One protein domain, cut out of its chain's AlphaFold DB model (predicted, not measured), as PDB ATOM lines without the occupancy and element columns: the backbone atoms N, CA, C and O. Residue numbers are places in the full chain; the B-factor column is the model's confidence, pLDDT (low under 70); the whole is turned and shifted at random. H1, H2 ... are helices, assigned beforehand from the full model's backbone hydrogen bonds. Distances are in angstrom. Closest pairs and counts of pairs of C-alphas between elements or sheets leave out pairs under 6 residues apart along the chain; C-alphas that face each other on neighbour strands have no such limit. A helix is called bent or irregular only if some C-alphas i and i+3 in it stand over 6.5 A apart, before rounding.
ATOM      1  N   SER A  72     -45.264  -6.456 -42.473       46.06
ATOM      2  CA  SER A  72     -45.998  -5.658 -43.467       46.06
ATOM      3  C   SER A  72     -46.408  -4.249 -43.007       46.06
ATOM      4  O   SER A  72     -46.635  -3.378 -43.843       46.06
ATOM      5  N   THR A  73     -46.471  -3.997 -41.698       53.19
ATOM      6  CA  THR A  73     -46.826  -2.706 -41.078       53.19
ATOM      7  C   THR A  73     -45.597  -1.847 -40.752       53.19
ATOM      8  O   THR A  73     -45.722  -0.628 -40.649       53.19
ATOM      9  N   MET A  74     -44.410  -2.450 -40.588       58.41
ATOM     10  CA  MET A  74     -43.147  -1.740 -40.297       58.41
ATOM     11  C   MET A  74     -42.400  -1.272 -41.557       58.41
ATOM     12  O   MET A  74     -41.585  -0.353 -41.480       58.41
ATOM     13  N   PHE A  75     -42.682  -1.870 -42.718       70.00
ATOM     14  CA  PHE A  75     -42.071  -1.493 -44.003       70.00
ATOM     15  C   PHE A  75     -43.026  -0.734 -44.936       70.00
ATOM     16  O   PHE A  75     -42.737  -0.556 -46.116       70.00
ATOM     17  N   SER A  76     -44.168  -0.263 -44.428       75.50
ATOM     18  CA  SER A  76     -45.076   0.584 -45.203       75.50
ATOM     19  C   SER A  76     -44.558   2.029 -45.268       75.50
ATOM     20  O   SER A  76     -44.150   2.556 -44.228       75.50
ATOM     21  N   PRO A  77     -44.618   2.706 -46.428       75.75
ATOM     22  CA  PRO A  77     -44.253   4.114 -46.523       75.75
ATOM     23  C   PRO A  77     -45.249   4.994 -45.753       75.75
ATOM     24  O   PRO A  77     -46.467   4.892 -45.922       75.75
ATOM     25  N   VAL A  78     -44.732   5.888 -44.914       77.69
ATOM     26  CA  VAL A  78     -45.510   6.879 -44.168       77.69
ATOM     27  C   VAL A  78     -45.726   8.104 -45.047       77.69
ATOM     28  O   VAL A  78     -44.791   8.809 -45.421       77.69
ATOM     29  N   THR A  79     -46.988   8.378 -45.367       71.62
ATOM     30  CA  THR A  79     -47.361   9.537 -46.185       71.62
ATOM     31  C   THR A  79     -47.428  10.816 -45.343       71.62
ATOM     32  O   THR A  79     -47.830  10.794 -44.181       71.62
ATOM     33  N   GLY A  80     -47.037  11.958 -45.922       71.19
ATOM     34  CA  GLY A  80     -47.174  13.276 -45.280       71.19
ATOM     35  C   GLY A  80     -46.025  13.709 -44.355       71.19
ATOM     36  O   GLY A  80     -46.159  14.723 -43.665       71.19
ATOM     37  N   LEU A  81     -44.897  12.992 -44.351       78.69
ATOM     38  CA  LEU A  81     -43.682  13.398 -43.638       78.69
ATOM     39  C   LEU A  81     -43.116  14.715 -44.193       78.69
ATOM     40  O   LEU A  81     -43.102  14.949 -45.403       78.69
ATOM     41  N   LYS A  82     -42.629  15.582 -43.299       80.19
ATOM     42  CA  LYS A  82     -41.975  16.848 -43.660       80.19
ATOM     43  C   LYS A  82     -40.479  16.745 -43.394       80.19
ATOM     44  O   LYS A  82     -40.076  16.581 -42.247       80.19
ATOM     45  N   PHE A  83     -39.684  16.902 -44.444       80.69
ATOM     46  CA  PHE A  83     -38.226  16.933 -44.372       80.69
ATOM     47  C   PHE A  83     -37.723  18.368 -44.559       80.69
ATOM     48  O   PHE A  83     -38.256  19.123 -45.374       80.69
ATOM     49  N   SER A  84     -36.699  18.754 -43.800       82.56
ATOM     50  CA  SER A  84     -36.048  20.069 -43.889       82.56
ATOM     51  C   SER A  84     -35.226  20.247 -45.168       82.56
ATOM     52  O   SER A  84     -34.983  21.378 -45.592       82.56
ATOM     53  N   THR A  85     -34.842  19.139 -45.806       85.25
ATOM     54  CA  THR A  85     -34.125  19.082 -47.083       85.25
ATOM     55  C   THR A  85     -34.924  18.230 -48.071       85.25
ATOM     56  O   THR A  85     -35.580  17.271 -47.665       85.25
ATOM     57  N   SER A  86     -34.888  18.555 -49.369       88.75
ATOM     58  CA  SER A  86     -35.561  17.735 -50.384       88.75
ATOM     59  C   SER A  86     -34.891  16.363 -50.526       88.75
ATOM     60  O   SER A  86     -33.690  16.216 -50.277       88.75
ATOM     61  N   HIS A  87     -35.666  15.349 -50.924       88.88
ATOM     62  CA  HIS A  87     -35.148  13.991 -51.086       88.88
ATOM     63  C   HIS A  87     -34.040  13.927 -52.138       88.88
ATOM     64  O   HIS A  87     -33.055  13.240 -51.908       88.88
ATOM     65  N   GLU A  88     -34.163  14.690 -53.222       87.88
ATOM     66  CA  GLU A  88     -33.196  14.728 -54.322       87.88
ATOM     67  C   GLU A  88     -31.835  15.234 -53.843       87.88
ATOM     68  O   GLU A  88     -30.809  14.640 -54.152       87.88
ATOM     69  N   LYS A  89     -31.821  16.285 -53.014       85.19
ATOM     70  CA  LYS A  89     -30.577  16.835 -52.473       85.19
ATOM     71  C   LYS A  89     -29.912  15.885 -51.469       85.19
ATOM     72  O   LYS A  89     -28.697  15.738 -51.485       85.19
ATOM     73  N   MET A  90     -30.698  15.216 -50.620       89.50
ATOM     74  CA  MET A  90     -30.169  14.185 -49.714       89.50
ATOM     75  C   MET A  90     -29.646  12.961 -50.483       89.50
ATOM     76  O   MET A  90     -28.640  12.375 -50.089       89.50
ATOM     77  N   ASP A  91     -30.307  12.580 -51.579       91.69
ATOM     78  CA  ASP A  91     -29.879  11.479 -52.447       91.69
ATOM     79  C   ASP A  91     -28.569  11.816 -53.174       91.69
ATOM     80  O   ASP A  91     -27.669  10.979 -53.214       91.69
ATOM     81  N   GLU A  92     -28.411  13.047 -53.675       89.12
ATOM     82  CA  GLU A  92     -27.157  13.523 -54.277       89.12
ATOM     83  C   GLU A  92     -25.983  13.478 -53.291       89.12
ATOM     84  O   GLU A  92     -24.920  12.971 -53.643       89.12
ATOM     85  N   GLU A  93     -26.174  13.949 -52.054       86.00
ATOM     86  CA  GLU A  93     -25.135  13.942 -51.012       86.00
ATOM     87  C   GLU A  93     -24.705  12.508 -50.646       86.00
ATOM     88  O   GLU A  93     -23.511  12.210 -50.592       86.00
ATOM     89  N   VAL A  94     -25.665  11.591 -50.474       87.19
ATOM     90  CA  VAL A  94     -25.381  10.175 -50.184       87.19
ATOM     91  C   VAL A  94     -24.694   9.489 -51.370       87.19
ATOM     92  O   VAL A  94     -23.724   8.750 -51.182       87.19
ATOM     93  N   MET A  95     -25.159   9.731 -52.598       87.25
ATOM     94  CA  MET A  95     -24.569   9.127 -53.795       87.25
ATOM     95  C   MET A  95     -23.167   9.660 -54.088       87.25
ATOM     96  O   MET A  95     -22.334   8.899 -54.576       87.25
ATOM     97  N   GLU A  96     -22.877  10.923 -53.778       86.25
ATOM     98  CA  GLU A  96     -21.537  11.487 -53.948       86.25
ATOM     99  C   GLU A  96     -20.519  10.824 -53.013       86.25
ATOM    100  O   GLU A  96     -19.415  10.497 -53.449       86.25
ATOM    101  N   GLU A  97     -20.898  10.513 -51.768       81.00
ATOM    102  CA  GLU A  97     -20.042   9.732 -50.866       81.00
ATOM    103  C   GLU A  97     -19.887   8.272 -51.322       81.00
ATOM    104  O   GLU A  97     -18.781   7.725 -51.307       81.00
ATOM    105  N   LEU A  98     -20.968   7.638 -51.787       82.62
ATOM    106  CA  LEU A  98     -20.930   6.248 -52.259       82.62
ATOM    107  C   LEU A  98     -20.092   6.087 -53.541       82.62
ATOM    108  O   LEU A  98     -19.433   5.059 -53.709       82.62
ATOM    109  N   ARG A  99     -20.055   7.098 -54.422       81.50
ATOM    110  CA  ARG A  99     -19.246   7.106 -55.660       81.50
ATOM    111  C   ARG A  99     -17.740   7.114 -55.412       81.50
ATOM    112  O   ARG A  99     -16.987   6.710 -56.295       81.50
ATOM    113  N   GLN A 100     -17.290   7.543 -54.233       76.75
ATOM    114  CA  GLN A 100     -15.868   7.514 -53.875       76.75
ATOM    115  C   GLN A 100     -15.372   6.101 -53.523       76.75
ATOM    116  O   GLN A 100     -14.170   5.894 -53.343       76.75
ATOM    117  N   ILE A 101     -16.274   5.116 -53.445       74.56
ATOM    118  CA  ILE A 101     -15.957   3.736 -53.083       74.56
ATOM    119  C   ILE A 101     -15.820   2.889 -54.364       74.56
ATOM    120  O   ILE A 101     -16.776   2.756 -55.124       74.56
ATOM    121  N   PRO A 102     -14.656   2.261 -54.617       63.88
ATOM    122  CA  PRO A 102     -14.373   1.554 -55.874       63.88
ATOM    123  C   PRO A 102     -15.086   0.194 -56.028       63.88
ATOM    124  O   PRO A 102     -14.954  -0.455 -57.063       63.88
ATOM    125  N   ILE A 103     -15.805  -0.268 -55.002       77.19
ATOM    126  CA  ILE A 103     -16.500  -1.565 -54.939       77.19
ATOM    127  C   ILE A 103     -17.916  -1.311 -54.408       77.19
ATOM    128  O   ILE A 103     -18.090  -0.399 -53.601       77.19
ATOM    129  N   ARG A 104     -18.916  -2.113 -54.825       78.88
ATOM    130  CA  ARG A 104     -20.309  -1.980 -54.350       78.88
ATOM    131  C   ARG A 104     -20.338  -1.891 -52.811       78.88
ATOM    132  O   ARG A 104     -19.910  -2.846 -52.154       78.88
ATOM    133  N   PRO A 105     -20.814  -0.772 -52.238       81.56
ATOM    134  CA  PRO A 105     -20.860  -0.572 -50.792       81.56
ATOM    135  C   PRO A 105     -21.748  -1.608 -50.096       81.56
ATOM    136  O   PRO A 105     -22.727  -2.090 -50.668       81.56
ATOM    137  N   SER A 106     -21.424  -1.964 -48.849       83.62
ATOM    138  CA  SER A 106     -22.268  -2.879 -48.075       83.62
ATOM    139  C   SER A 106     -23.627  -2.242 -47.774       83.62
ATOM    140  O   SER A 106     -23.721  -1.035 -47.543       83.62
ATOM    141  N   ARG A 107     -24.687  -3.059 -47.684       83.19
ATOM    142  CA  ARG A 107     -26.040  -2.601 -47.306       83.19
ATOM    143  C   ARG A 107     -26.043  -1.839 -45.978       83.19
ATOM    144  O   ARG A 107     -26.759  -0.860 -45.824       83.19
ATOM    145  N   SER A 108     -25.171  -2.246 -45.053       80.88
ATOM    146  CA  SER A 108     -24.939  -1.577 -43.766       80.88
ATOM    147  C   SER A 108     -24.370  -0.168 -43.912       80.88
ATOM    148  O   SER A 108     -24.762   0.726 -43.165       80.88
ATOM    149  N   LEU A 109     -23.468   0.046 -44.869       80.31
ATOM    150  CA  LEU A 109     -22.891   1.357 -45.142       80.31
ATOM    151  C   LEU A 109     -23.893   2.264 -45.865       80.31
ATOM    152  O   LEU A 109     -24.032   3.420 -45.478       80.31
ATOM    153  N   ILE A 110     -24.631   1.731 -46.844       85.44
ATOM    154  CA  ILE A 110     -25.682   2.468 -47.568       85.44
ATOM    155  C   ILE A 110     -26.749   2.956 -46.583       85.44
ATOM    156  O   ILE A 110     -27.031   4.149 -46.508       85.44
ATOM    157  N   LEU A 111     -27.277   2.050 -45.757       84.38
ATOM    158  CA  LEU A 111     -28.283   2.371 -44.748       84.38
ATOM    159  C   LEU A 111     -27.775   3.416 -43.741       84.38
ATOM    160  O   LEU A 111     -28.492   4.355 -43.400       84.38
ATOM    161  N   LYS A 112     -26.517   3.290 -43.303       81.88
ATOM    162  CA  LYS A 112     -25.883   4.254 -42.397       81.88
ATOM    163  C   LYS A 112     -25.794   5.651 -43.012       81.88
ATOM    164  O   LYS A 112     -26.116   6.619 -42.328       81.88
ATOM    165  N   LEU A 113     -25.369   5.765 -44.268       83.00
ATOM    166  CA  LEU A 113     -25.240   7.056 -44.948       83.00
ATOM    167  C   LEU A 113     -26.600   7.715 -45.189       83.00
ATOM    168  O   LEU A 113     -26.735   8.910 -44.954       83.00
ATOM    169  N   VAL A 114     -27.630   6.941 -45.543       86.00
ATOM    170  CA  VAL A 114     -29.001   7.462 -45.691       86.00
ATOM    171  C   VAL A 114     -29.547   7.999 -44.365       86.00
ATOM    172  O   VAL A 114     -30.160   9.067 -44.339       86.00
ATOM    173  N   VAL A 115     -29.294   7.295 -43.257       83.62
ATOM    174  CA  VAL A 115     -29.706   7.740 -41.918       83.62
ATOM    175  C   VAL A 115     -28.930   8.981 -41.473       83.62
ATOM    176  O   VAL A 115     -29.531   9.879 -40.896       83.62
ATOM    177  N   LEU A 116     -27.625   9.061 -41.752       79.00
ATOM    178  CA  LEU A 116     -26.795  10.232 -41.436       79.00
ATOM    179  C   LEU A 116     -27.159  11.463 -42.283       79.00
ATOM    180  O   LEU A 116     -27.184  12.574 -41.758       79.00
ATOM    181  N   GLY A 117     -27.453  11.265 -43.570       81.56
ATOM    182  CA  GLY A 117     -27.814  12.329 -44.511       81.56
ATOM    183  C   GLY A 117     -29.206  12.921 -44.271       81.56
ATOM    184  O   GLY A 117     -29.489  14.033 -44.711       81.56
ATOM    185  N   CYS A 118     -30.074  12.225 -43.531       84.81
ATOM    186  CA  CYS A 118     -31.389  12.727 -43.145       84.81
ATOM    187  C   CYS A 118     -31.373  13.230 -41.700       84.81
ATOM    188  O   CYS A 118     -31.391  12.440 -40.758       84.81
ATOM    189  N   LYS A 119     -31.384  14.555 -41.509       81.69
ATOM    190  CA  LYS A 119     -31.311  15.188 -40.178       81.69
ATOM    191  C   LYS A 119     -32.394  14.692 -39.223       81.69
ATOM    192  O   LYS A 119     -32.119  14.465 -38.047       81.69
ATOM    193  N   GLU A 120     -33.610  14.512 -39.722       83.06
ATOM    194  CA  GLU A 120     -34.767  14.104 -38.932       83.06
ATOM    195  C   GLU A 120     -34.619  12.668 -38.420       83.06
ATOM    196  O   GLU A 120     -34.870  12.412 -37.243       83.06
ATOM    197  N   ILE A 121     -34.140  11.744 -39.257       78.56
ATOM    198  CA  ILE A 121     -33.888  10.352 -38.856       78.56
ATOM    199  C   ILE A 121     -32.623  10.277 -37.987       78.56
ATOM    200  O   ILE A 121     -32.622   9.618 -36.945       78.56
ATOM    201  N   HIS A 122     -31.568  11.010 -38.350       75.94
ATOM    202  CA  HIS A 122     -30.323  11.074 -37.588       75.94
ATOM    203  C   HIS A 122     -30.548  11.550 -36.149       75.94
ATOM    204  O   HIS A 122     -30.030  10.936 -35.218       75.94
ATOM    205  N   SER A 123     -31.355  12.601 -35.965       73.75
ATOM    206  CA  SER A 123     -31.679  13.151 -34.643       73.75
ATOM    207  C   SER A 123     -32.414  12.160 -33.735       73.75
ATOM    208  O   SER A 123     -32.301  12.259 -32.517       73.75
ATOM    209  N   LYS A 124     -33.130  11.185 -34.316       67.25
ATOM    210  CA  LYS A 124     -33.896  10.173 -33.580       67.25
ATOM    211  C   LYS A 124     -33.073   8.949 -33.191       67.25
ATOM    212  O   LYS A 124     -33.235   8.443 -32.087       67.25
ATOM    213  N   PHE A 125     -32.220   8.455 -34.089       64.06
ATOM    214  CA  PHE A 125     -31.557   7.154 -33.907       64.06
ATOM    215  C   PHE A 125     -30.032   7.245 -33.745       64.06
ATOM    216  O   PHE A 125     -29.417   6.313 -33.236       64.06
ATOM    217  N   GLY A 126     -29.393   8.349 -34.141       55.28
ATOM    218  CA  GLY A 126     -27.933   8.478 -34.144       55.28
ATOM    219  C   GLY A 126     -27.227   7.568 -35.168       55.28
ATOM    220  O   GLY A 126     -27.770   6.594 -35.684       55.28
ATOM    221  N   GLY A 127     -25.969   7.880 -35.498       50.31
ATOM    222  CA  GLY A 127     -25.243   7.239 -36.612       50.31
ATOM    223  C   GLY A 127     -24.773   5.788 -36.399       50.31
ATOM    224  O   GLY A 127     -24.356   5.144 -37.359       50.31
ATOM    225  N   ASN A 128     -24.801   5.271 -35.164       50.22
ATOM    226  CA  ASN A 128     -24.263   3.943 -34.813       50.22
ATOM    227  C   ASN A 128     -25.341   2.900 -34.466       50.22
ATOM    228  O   ASN A 128     -25.012   1.726 -34.310       50.22
ATOM    229  N   PHE A 129     -26.612   3.299 -34.359       53.78
ATOM    230  CA  PHE A 129     -27.700   2.432 -33.886       53.78
ATOM    231  C   PHE A 129     -28.183   1.421 -34.941       53.78
ATOM    232  O   PHE A 129     -28.753   0.387 -34.613       53.78
ATOM    233  N   VAL A 130     -27.890   1.677 -36.217       56.50
ATOM    234  CA  VAL A 130     -28.463   0.934 -37.349       56.50
ATOM    235  C   VAL A 130     -27.679  -0.342 -37.706       56.50
ATOM    236  O   VAL A 130     -28.134  -1.155 -38.505       56.50
ATOM    237  N   ILE A 131     -26.507  -0.566 -37.094       53.22
ATOM    238  CA  ILE A 131     -25.613  -1.688 -37.439       53.22
ATOM    239  C   ILE A 131     -26.249  -3.056 -37.123       53.22
ATOM    240  O   ILE A 131     -25.961  -4.016 -37.825       53.22
ATOM    241  N   GLY A 132     -27.158  -3.140 -36.143       59.12
ATOM    242  CA  GLY A 132     -27.874  -4.382 -35.803       59.12
ATOM    243  C   GLY A 132     -29.230  -4.566 -36.496       59.12
ATOM    244  O   GLY A 132     -29.881  -5.585 -36.293       59.12
ATOM    245  N   TRP A 133     -29.695  -3.592 -37.285       70.44
ATOM    246  CA  TRP A 133     -31.025  -3.667 -37.908       70.44
ATOM    247  C   TRP A 133     -31.070  -4.619 -39.092       70.44
ATOM    248  O   TRP A 133     -32.096  -5.241 -39.317       70.44
ATOM    249  N   LEU A 134     -29.969  -4.765 -39.825       70.31
ATOM    250  CA  LEU A 134     -29.905  -5.689 -40.958       70.31
ATOM    251  C   LEU A 134     -29.920  -7.156 -40.521       70.31
ATOM    252  O   LEU A 134     -30.439  -7.989 -41.255       70.31
ATOM    253  N   ASP A 135     -29.419  -7.453 -39.320       70.69
ATOM    254  CA  ASP A 135     -29.509  -8.792 -38.731       70.69
ATOM    255  C   ASP A 135     -30.927  -9.078 -38.211       70.69
ATOM    256  O   ASP A 135     -31.386 -10.215 -38.242       70.69
ATOM    257  N   LYS A 136     -31.627  -8.034 -37.748       65.19
ATOM    258  CA  LYS A 136     -32.986  -8.129 -37.203       65.19
ATOM    259  C   LYS A 136     -34.080  -8.098 -38.280       65.19
ATOM    260  O   LYS A 136     -35.132  -8.689 -38.090       65.19
ATOM    261  N   TYR A 137     -33.837  -7.408 -39.393       79.00
ATOM    262  CA  TYR A 137     -34.819  -7.143 -40.446       79.00
ATOM    263  C   TYR A 137     -34.234  -7.435 -41.841       79.00
ATOM    264  O   TYR A 137     -33.877  -6.503 -42.575       79.00
ATOM    265  N   PRO A 138     -34.139  -8.719 -42.238       77.19
ATOM    266  CA  PRO A 138     -33.603  -9.114 -43.545       77.19
ATOM    267  C   PRO A 138     -34.384  -8.526 -44.731       77.19
ATOM    268  O   PRO A 138     -33.811  -8.292 -45.796       77.19
ATOM    269  N   ASP A 139     -35.666  -8.210 -44.536       80.31
ATOM    270  CA  ASP A 139     -36.550  -7.614 -45.551       80.31
ATOM    271  C   ASP A 139     -36.113  -6.212 -46.009       80.31
ATOM    272  O   ASP A 139     -36.510  -5.749 -47.080       80.31
ATOM    273  N   LEU A 140     -35.226  -5.543 -45.263       83.12
ATOM    274  CA  LEU A 140     -34.600  -4.295 -45.705       83.12
ATOM    275  C   LEU A 140     -33.632  -4.501 -46.877       83.12
ATOM    276  O   LEU A 140     -33.321  -3.541 -47.581       83.12
ATOM    277  N   PHE A 141     -33.127  -5.718 -47.099       83.31
ATOM    278  CA  PHE A 141     -32.093  -5.980 -48.103       83.31
ATOM    279  C   PHE A 141     -32.550  -5.626 -49.522       83.31
ATOM    280  O   PHE A 141     -31.858  -4.828 -50.158       83.31
ATOM    281  N   PRO A 142     -33.697  -6.136 -50.020       86.06
ATOM    282  CA  PRO A 142     -34.190  -5.766 -51.344       86.06
ATOM    283  C   PRO A 142     -34.532  -4.274 -51.457       86.06
ATOM    284  O   PRO A 142     -34.288  -3.682 -52.504       86.06
ATOM    285  N   ILE A 143     -35.032  -3.638 -50.390       86.31
ATOM    286  CA  ILE A 143     -35.369  -2.202 -50.394       86.31
ATOM    287  C   ILE A 143     -34.099  -1.355 -50.542       86.31
ATOM    288  O   ILE A 143     -34.044  -0.451 -51.373       86.31
ATOM    289  N   ILE A 144     -33.054  -1.671 -49.771       88.06
ATOM    290  CA  ILE A 144     -31.763  -0.970 -49.823       88.06
ATOM    291  C   ILE A 144     -31.089  -1.170 -51.182       88.06
ATOM    292  O   ILE A 144     -30.553  -0.209 -51.735       88.06
ATOM    293  N   ASP A 145     -31.128  -2.388 -51.727       87.50
ATOM    294  CA  ASP A 145     -30.547  -2.680 -53.038       87.50
ATOM    295  C   ASP A 145     -31.267  -1.907 -54.152       87.50
ATOM    296  O   ASP A 145     -30.605  -1.243 -54.947       87.50
ATOM    297  N   ASN A 146     -32.605  -1.895 -54.151       87.88
ATOM    298  CA  ASN A 146     -33.406  -1.146 -55.124       87.88
ATOM    299  C   ASN A 146     -33.202   0.375 -55.007       87.88
ATOM    300  O   ASN A 146     -33.100   1.068 -56.021       87.88
ATOM    301  N   CYS A 147     -33.109   0.908 -53.784       89.38
ATOM    302  CA  CYS A 147     -32.826   2.327 -53.558       89.38
ATOM    303  C   CYS A 147     -31.430   2.712 -54.070       89.38
ATOM    304  O   CYS A 147     -31.260   3.752 -54.702       89.38
ATOM    305  N   PHE A 148     -30.429   1.857 -53.843       88.00
ATOM    306  CA  PHE A 148     -29.074   2.082 -54.345       88.00
ATOM    307  C   PHE A 148     -29.010   2.022 -55.875       88.00
ATOM    308  O   PHE A 148     -28.426   2.907 -56.496       88.00
ATOM    309  N   ASP A 149     -29.644   1.016 -56.484       86.19
ATOM    310  CA  ASP A 149     -29.623   0.816 -57.936       86.19
ATOM    311  C   ASP A 149     -30.427   1.905 -58.681       86.19
ATOM    312  O   ASP A 149     -30.068   2.290 -59.795       86.19
ATOM    313  N   SER A 150     -31.477   2.454 -58.058       88.12
ATOM    314  CA  SER A 150     -32.245   3.592 -58.593       88.12
ATOM    315  C   SER A 150     -31.619   4.961 -58.299       88.12
ATOM    316  O   SER A 150     -31.967   5.945 -58.951       88.12
ATOM    317  N   GLY A 151     -30.705   5.037 -57.327       84.38
ATOM    318  CA  GLY A 151     -30.110   6.284 -56.852       84.38
ATOM    319  C   GLY A 151     -31.062   7.168 -56.039       84.38
ATOM    320  O   GLY A 151     -30.714   8.316 -55.775       84.38
ATOM    321  N   SER A 152     -32.238   6.661 -55.646       91.06
ATOM    322  CA  SER A 152     -33.154   7.368 -54.750       91.06
ATOM    323  C   SER A 152     -33.413   6.573 -53.482       91.06
ATOM    324  O   SER A 152     -33.860   5.430 -53.524       91.06
ATOM    325  N   PHE A 153     -33.202   7.208 -52.331       91.69
ATOM    326  CA  PHE A 153     -33.418   6.598 -51.018       91.69
ATOM    327  C   PHE A 153     -34.695   7.115 -50.348       91.69
ATOM    328  O   PHE A 153     -34.846   7.032 -49.127       91.69
ATOM    329  N   LYS A 154     -35.625   7.674 -51.133       89.31
ATOM    330  CA  LYS A 154     -36.907   8.179 -50.630       89.31
ATOM    331  C   LYS A 154     -37.738   7.086 -49.966       89.31
ATOM    332  O   LYS A 154     -38.169   7.288 -48.837       89.31
ATOM    333  N   GLU A 155     -37.899   5.947 -50.632       86.62
ATOM    334  CA  GLU A 155     -38.657   4.806 -50.106       86.62
ATOM    335  C   GLU A 155     -38.087   4.342 -48.761       86.62
ATOM    336  O   GLU A 155     -38.826   4.185 -47.794       86.62
ATOM    337  N   LEU A 156     -36.756   4.255 -48.665       87.62
ATOM    338  CA  LEU A 156     -36.058   3.896 -47.435       87.62
ATOM    339  C   LEU A 156     -36.272   4.932 -46.316       87.62
ATOM    340  O   LEU A 156     -36.502   4.547 -45.174       87.62
ATOM    341  N   ARG A 157     -36.238   6.239 -46.620       89.81
ATOM    342  CA  ARG A 157     -36.482   7.310 -45.631       89.81
ATOM    343  C   ARG A 157     -37.931   7.379 -45.153       89.81
ATOM    344  O   ARG A 157     -38.161   7.909 -44.072       89.81
ATOM    345  N   GLU A 158     -38.893   6.885 -45.928       88.00
ATOM    346  CA  GLU A 158     -40.324   6.954 -45.606       88.00
ATOM    347  C   GLU A 158     -40.851   5.702 -44.885       88.00
ATOM    348  O   GLU A 158     -42.003   5.706 -44.460       88.00
ATOM    349  N   LEU A 159     -40.044   4.654 -44.687       84.00
ATOM    350  CA  LEU A 159     -40.483   3.444 -43.980       84.00
ATOM    351  C   LEU A 159     -40.967   3.761 -42.558       84.00
ATOM    352  O   LEU A 159     -40.253   4.412 -41.791       84.00
ATOM    353  N   SER A 160     -42.133   3.233 -42.174       77.12
ATOM    354  CA  SER A 160     -42.691   3.363 -40.816       77.12
ATOM    355  C   SER A 160     -41.733   2.893 -39.719       77.12
ATOM    356  O   SER A 160     -41.792   3.400 -38.602       77.12
ATOM    357  N   LEU A 161     -40.766   2.036 -40.052       81.12
ATOM    358  CA  LEU A 161     -39.622   1.678 -39.214       81.12
ATOM    359  C   LEU A 161     -38.859   2.891 -38.631       81.12
ATOM    360  O   LEU A 161     -38.449   2.856 -37.471       81.12
ATOM    361  N   PHE A 162     -38.671   3.971 -39.401       77.44
ATOM    362  CA  PHE A 162     -38.003   5.206 -38.944       77.44
ATOM    363  C   PHE A 162     -38.965   6.220 -38.312       77.44
ATOM    364  O   PHE A 162     -38.548   7.219 -37.713       77.44
ATOM    365  N   TRP A 163     -40.263   5.959 -38.426       78.81
ATOM    366  CA  TRP A 163     -41.345   6.821 -37.969       78.81
ATOM    367  C   TRP A 163     -42.349   5.990 -37.179       78.81
ATOM    368  O   TRP A 163     -43.512   5.906 -37.585       78.81
TER     369      TRP A 163
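This is residues 72 to 163 of the 737 residues of an uncharacterized protein of Grifola frondosa (UniProt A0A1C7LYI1). The longest helix, H1, packs at a slant on H2, the middle of a small cluster of mostly crossed helices; H4 and H5 also pack on H2, and H6 on H5. Residues 72 to 86, without a named element, run along the outside. The printed part has 92 residues, six named helices, H1 to H6 in order, and no named strand: all helix, compact, radius of gyration of the C-alphas 12.3 A, spans 35 by 30 by 24 A.

H1, residues 87 to 99, touches H2, residues 107 to 117, at a steep tilt of 48 degrees, opposite ways; their closest C-alphas, of Met 90 and Gly 117, are 6.0 A apart. H5, residues 140 to 150, touches H2, closest at the C-alphas of Arg 107 and Ile 144, 6.5 A. H4, residues 129 to 136, touches H2, closest at the C-alphas of Ser 108 and Ile 131, 6.4 A. H3, residues 119 to 125, only just touches H2, with 3 pairs of C-alphas within 8 A, and only at the corner; the closest are those of Leu 116 and His 122, 5.3 A. H6, residues 154 to 158, touches H5, closest at the C-alphas of Ile 143 and Leu 156, 6.8 A. Every O i to N i+4 pair is within hydrogen-bond range in H1, H2, H5 and H6, against 2 of 3 in H3 and 1 of 4 in H4, where 2 of 5 O i to N i+3 pairs are.

H1 runs 17.9 A from C-alpha 87 at (-35.148, 13.991, -51.086); H2 and H5 each measure 15.3 A. H6 ends at C-alpha 158, (-40.324, 6.954, -45.606). H4 is irregular: C-alphas 129 and 132 are 7.1 A apart.

The farthest C-alphas, of Gly 80 and Pro 102, are 36.4 A apart. The printed part has no cut and no long link between helices; 14 residues have pLDDT under 70, among them 124 to 132.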